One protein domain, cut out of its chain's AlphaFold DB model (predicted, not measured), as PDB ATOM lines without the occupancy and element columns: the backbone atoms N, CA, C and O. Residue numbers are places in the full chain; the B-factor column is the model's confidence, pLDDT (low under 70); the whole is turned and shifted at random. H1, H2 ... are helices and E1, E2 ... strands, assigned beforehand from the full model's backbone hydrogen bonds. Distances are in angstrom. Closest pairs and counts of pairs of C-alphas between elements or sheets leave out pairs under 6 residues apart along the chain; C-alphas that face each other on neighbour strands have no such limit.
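This is residues 145 to 186 of the 194 residues of an uncharacterized protein of Nasonia vitripennis (UniProt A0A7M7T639). This is a slim rod with a small strand hairpin, E1 and E2, at one end, helix H1 in the middle, and a long loop, residues 168 to 182, that folds back from the other end to the short helix H2, close to H1. The printed part has 42 residues, with two strands, antiparallel in the order E1 - E2, then two helices; it is mixed, helices and strands, with under half of the residues in named elements. It is loose, with a radius of gyration of the C-alphas of 12.5 A and spans of 39 by 16 by 15 A.

Find C-alpha 149 at (295.968, 121.198, 253.109), where E1, residues 149 to 151, begins. E2 is residues 154 to 156. H1, residues 159 to 167, runs 12.5 A; H2, residues 183 to 186, ends at C-alpha 186, (281.711, 125.983, 255.632).

In the hairpin, look at N 149 and O 156, 2.8 A apart, within hydrogen-bond range. E1 and H1 are apart. H1 and H2 are close but not clearly touching; their closest C-alphas, Leu 165 and Glu 183, are 7.2 A apart. Every O i to N i+4 pair of H1 is within hydrogen-bond range; H2 is too short for one.

The C-alphas farthest apart, Pro 152 and Ala 172, are 39.2 A apart. The printed part has no cut; H1 to H2 is a long link, where residues 170 to 173 have pLDDT under 70.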
ATOM      1  N   LYS A 145     290.236 130.528 252.972       74.75
ATOM      2  CA  LYS A 145     289.260 130.126 251.940       74.75
ATOM      3  C   LYS A 145     289.870 129.313 250.784       74.75
ATOM      4  O   LYS A 145     289.213 128.427 250.236       74.75
ATOM      5  N   HIS A 146     291.116 129.623 250.426       74.50
ATOM      6  CA  HIS A 146     291.858 129.023 249.314       74.50
ATOM      7  C   HIS A 146     293.097 128.237 249.757       74.50
ATOM      8  O   HIS A 146     293.907 127.857 248.913       74.50
ATOM      9  N   ALA A 147     293.241 127.967 251.055       83.25
ATOM     10  CA  ALA A 147     294.333 127.151 251.554       83.25
ATOM     11  C   ALA A 147     294.269 125.738 250.957       83.25
ATOM     12  O   ALA A 147     293.190 125.157 250.775       83.25
ATOM     13  N   ASN A 148     295.446 125.190 250.669       86.56
ATOM     14  CA  ASN A 148     295.624 123.789 250.322       86.56
ATOM     15  C   ASN A 148     296.210 123.078 251.542       86.56
ATOM     16  O   ASN A 148     297.311 123.397 251.982       86.56
ATOM     17  N   VAL A 149     295.481 122.104 252.072       88.00
ATOM     18  CA  VAL A 149     295.968 121.198 253.109       88.00
ATOM     19  C   VAL A 149     296.668 120.044 252.413       88.00
ATOM     20  O   VAL A 149     296.073 119.392 251.558       88.00
ATOM     21  N   TRP A 150     297.933 119.813 252.744       91.19
ATOM     22  CA  TRP A 150     298.661 118.649 252.251       91.19
ATOM     23  C   TRP A 150     298.242 117.392 253.020       91.19
ATOM     24  O   TRP A 150     298.119 117.414 254.244       91.19
ATOM     25  N   THR A 151     298.022 116.308 252.288       89.19
ATOM     26  CA  THR A 151     297.766 114.958 252.797       89.19
ATOM     27  C   THR A 151     298.645 113.976 252.015       89.19
ATOM     28  O   THR A 151     299.103 114.340 250.926       89.19
ATOM     29  N   PRO A 152     298.868 112.743 252.507       90.88
ATOM     30  CA  PRO A 152     299.627 111.732 251.764       90.88
ATOM     31  C   PRO A 152     299.097 111.480 250.342       90.88
ATOM     32  O   PRO A 152     299.884 111.240 249.433       90.88
ATOM     33  N   ASP A 153     297.784 111.633 250.135       92.50
ATOM     34  CA  ASP A 153     297.108 111.433 248.845       92.50
ATOM     35  C   ASP A 153     296.992 112.718 247.998       92.50
ATOM     36  O   ASP A 153     296.365 112.729 246.938       92.50
ATOM     37  N   GLY A 154     297.582 113.829 248.454       92.38
ATOM     38  CA  GLY A 154     297.624 115.102 247.734       92.38
ATOM     39  C   GLY A 154     296.975 116.270 248.477       92.38
ATOM     40  O   GLY A 154     296.832 116.275 249.700       92.38
ATOM     41  N   HIS A 155     296.616 117.319 247.733       90.50
ATOM     42  CA  HIS A 155     296.096 118.557 248.311       90.50
ATOM     43  C   HIS A 155     294.570 118.573 248.408       90.50
ATOM     44  O   HIS A 155     293.864 118.460 247.406       90.50
ATOM     45  N   VAL A 156     294.065 118.844 249.610       89.94
ATOM     46  CA  VAL A 156     292.641 119.051 249.887       89.94
ATOM     47  C   VAL A 156     292.380 120.535 250.134       89.94
ATOM     48  O   VAL A 156     293.119 121.197 250.859       89.94
ATOM     49  N   SER A 157     291.321 121.085 249.538       86.44
ATOM     50  CA  SER A 157     290.960 122.497 249.701       86.44
ATOM     51  C   SER A 157     289.451 122.706 249.700       86.44
ATOM     52  O   SER A 157     288.718 122.073 248.937       86.44
ATOM     53  N   LEU A 158     288.995 123.669 250.506       88.12
ATOM     54  CA  LEU A 158     287.598 124.101 250.534       88.12
ATOM     55  C   LEU A 158     287.194 124.947 249.312       88.12
ATOM     56  O   LEU A 158     286.008 125.225 249.137       88.12
ATOM     57  N   LYS A 159     288.138 125.326 248.435       88.31
ATOM     58  CA  LYS A 159     287.888 126.202 247.274       88.31
ATOM     59  C   LYS A 159     286.720 125.743 246.392       88.31
ATOM     60  O   LYS A 159     285.922 126.571 245.960       88.31
ATOM     61  N   HIS A 160     286.588 124.435 246.167       87.19
ATOM     62  CA  HIS A 160     285.532 123.866 245.323       87.19
ATOM     63  C   HIS A 160     284.146 124.022 245.958       87.19
ATOM     64  O   HIS A 160     283.174 124.306 245.265       87.19
ATOM     65  N   TRP A 161     284.063 123.925 247.286       87.69
ATOM     66  CA  TRP A 161     282.819 124.124 248.025       87.69
ATOM     67  C   TRP A 161     282.361 125.586 247.985       87.69
ATOM     68  O   TRP A 161     281.179 125.862 247.794       87.69
ATOM     69  N   TYR A 162     283.299 126.534 248.086       87.19
ATOM     70  CA  TYR A 162     282.994 127.955 247.901       87.19
ATOM     71  C   TYR A 162     282.573 128.290 246.467       87.19
ATOM     72  O   TYR A 162     281.680 129.114 246.281       87.19
ATOM     73  N   ALA A 163     283.188 127.660 245.461       88.06
ATOM     74  CA  ALA A 163     282.787 127.828 244.067       88.06
ATOM     75  C   ALA A 163     281.352 127.326 243.836       88.06
ATOM     76  O   ALA A 163     280.561 128.017 243.201       88.06
ATOM     77  N   LEU A 164     280.991 126.180 244.426       87.06
ATOM     78  CA  LEU A 164     279.633 125.639 244.358       87.06
ATOM     79  C   LEU A 164     278.603 126.603 244.967       87.06
ATOM     80  O   LEU A 164     277.603 126.918 244.326       87.06
ATOM     81  N   LEU A 165     278.878 127.131 246.167       85.50
ATOM     82  CA  LEU A 165     278.008 128.122 246.812       85.50
ATOM     83  C   LEU A 165     277.848 129.401 245.980       85.50
ATOM     84  O   LEU A 165     276.778 130.004 245.998       85.50
ATOM     85  N   ALA A 166     278.893 129.827 245.264       84.81
ATOM     86  CA  ALA A 166     278.824 130.993 244.389       84.81
ATOM     87  C   ALA A 166     277.964 130.728 243.139       84.81
ATOM     88  O   ALA A 166     277.163 131.584 242.770       84.81
ATOM     89  N   ILE A 167     278.097 129.544 242.526       84.69
ATOM     90  CA  ILE A 167     277.343 129.143 241.325       84.69
ATOM     91  C   ILE A 167     275.855 128.971 241.630       84.69
ATOM     92  O   ILE A 167     275.020 129.465 240.879       84.69
ATOM     93  N   GLU A 168     275.507 128.304 242.734       79.50
ATOM     94  CA  GLU A 168     274.102 128.047 243.072       79.50
ATOM     95  C   GLU A 168     273.312 129.316 243.413       79.50
ATOM     96  O   GLU A 168     272.086 129.259 243.460       79.50
ATOM     97  N   ASN A 169     273.997 130.444 243.651       70.75
ATOM     98  CA  ASN A 169     273.421 131.736 244.015       70.75
ATOM     99  C   ASN A 169     272.245 131.578 245.004       70.75
ATOM    100  O   ASN A 169     271.076 131.673 244.616       70.75
ATOM    101  N   PRO A 170     272.528 131.346 246.303       63.88
ATOM    102  CA  PRO A 170     271.549 130.848 247.268       63.88
ATOM    103  C   PRO A 170     270.314 131.730 247.461       63.88
ATOM    104  O   PRO A 170     269.355 131.263 248.075       63.88
ATOM    105  N   LYS A 171     270.383 132.983 246.993       66.56
ATOM    106  CA  LYS A 171     269.354 134.021 247.083       66.56
ATOM    107  C   LYS A 171     268.498 134.143 245.816       66.56
ATOM    108  O   LYS A 171     267.448 134.766 245.888       66.56
ATOM    109  N   ALA A 172     268.938 133.595 244.682       68.75
ATOM    110  CA  ALA A 172     268.259 133.747 243.394       68.75
ATOM    111  C   ALA A 172     267.320 132.582 243.049       68.75
ATOM    112  O   ALA A 172     266.324 132.798 242.363       68.75
ATOM    113  N   TYR A 173     267.603 131.364 243.530       67.56
ATOM    114  CA  TYR A 173     266.850 130.162 243.154       67.56
ATOM    115  C   TYR A 173     266.523 129.261 244.354       67.56
ATOM    116  O   TYR A 173     267.352 129.043 245.240       67.56
ATOM    117  N   ASN A 174     265.309 128.696 244.347       72.25
ATOM    118  CA  ASN A 174     264.847 127.739 245.361       72.25
ATOM    119  C   ASN A 174     265.242 126.287 245.046       72.25
ATOM    120  O   ASN A 174     265.348 125.478 245.964       72.25
ATOM    121  N   LEU A 175     265.473 125.949 243.772       77.50
ATOM    122  CA  LEU A 175     265.915 124.618 243.358       77.50
ATOM    123  C   LEU A 175     267.445 124.596 243.263       77.50
ATOM    124  O   LEU A 175     268.025 125.348 242.482       77.50
ATOM    125  N   LYS A 176     268.083 123.749 244.073       76.44
ATOM    126  CA  LYS A 176     269.544 123.638 244.199       76.44
ATOM    127  C   LYS A 176     269.972 122.191 244.002       76.44
ATOM    128  O   LYS A 176     269.270 121.282 244.444       76.44
ATOM    129  N   VAL A 177     271.130 121.983 243.383       81.75
ATOM    130  CA  VAL A 177     271.732 120.652 243.219       81.75
ATOM    131  C   VAL A 177     272.220 120.142 244.577       81.75
ATOM    132  O   VAL A 177     272.065 118.966 244.895       81.75
ATOM    133  N   ASN A 178     272.735 121.038 245.423       81.94
ATOM    134  CA  ASN A 178     273.212 120.753 246.768       81.94
ATOM    135  C   ASN A 178     272.399 121.504 247.834       81.94
ATOM    136  O   ASN A 178     272.911 122.313 248.604       81.94
ATOM    137  N   TYR A 179     271.104 121.203 247.899       84.00
ATOM    138  CA  TYR A 179     270.149 121.871 248.792       84.00
ATOM    139  C   TYR A 179     270.455 121.729 250.299       84.00
ATOM    140  O   TYR A 179     269.943 122.514 251.100       84.00
ATOM    141  N   HIS A 180     271.297 120.766 250.699       86.38
ATOM    142  CA  HIS A 180     271.772 120.627 252.082       86.38
ATOM    143  C   HIS A 180     272.963 121.532 252.404       86.38
ATOM    144  O   HIS A 180     273.179 121.846 253.574       86.38
ATOM    145  N   LEU A 181     273.734 121.976 251.407       85.12
ATOM    146  CA  LEU A 181     274.877 122.853 251.628       85.12
ATOM    147  C   LEU A 181     274.416 124.305 251.797       85.12
ATOM    148  O   LEU A 181     273.587 124.838 251.068       85.12
ATOM    149  N   ARG A 182     274.995 124.966 252.795       83.19
ATOM    150  CA  ARG A 182     274.758 126.370 253.131       83.19
ATOM    151  C   ARG A 182     276.083 126.982 253.526       83.19
ATOM    152  O   ARG A 182     277.005 126.262 253.912       83.19
ATOM    153  N   GLU A 183     276.155 128.303 253.478       83.25
ATOM    154  CA  GLU A 183     277.349 129.032 253.892       83.25
ATOM    155  C   GLU A 183     277.755 128.683 255.333       83.25
ATOM    156  O   GLU A 183     278.937 128.482 255.596       83.25
ATOM    157  N   GLU A 184     276.790 128.470 256.240       85.31
ATOM    158  CA  GLU A 184     277.074 128.111 257.640       85.31
ATOM    159  C   GLU A 184     277.753 126.740 257.824       85.31
ATOM    160  O   GLU A 184     278.326 126.480 258.884       85.31
ATOM    161  N   HIS A 185     277.688 125.853 256.825       83.50
ATOM    162  CA  HIS A 185     278.354 124.548 256.874       83.50
ATOM    163  C   HIS A 185     279.863 124.653 256.619       83.50
ATOM    164  O   HIS A 185     280.615 123.787 257.063       83.50
ATOM    165  N   ILE A 186     280.299 125.714 255.931       81.19
ATOM    166  CA  ILE A 186     281.711 125.983 255.632       81.19
ATOM    167  C   ILE A 186     282.250 127.071 256.569       81.19
ATOM    168  O   ILE A 186     283.310 126.912 257.174       81.19
TER     169      ILE A 186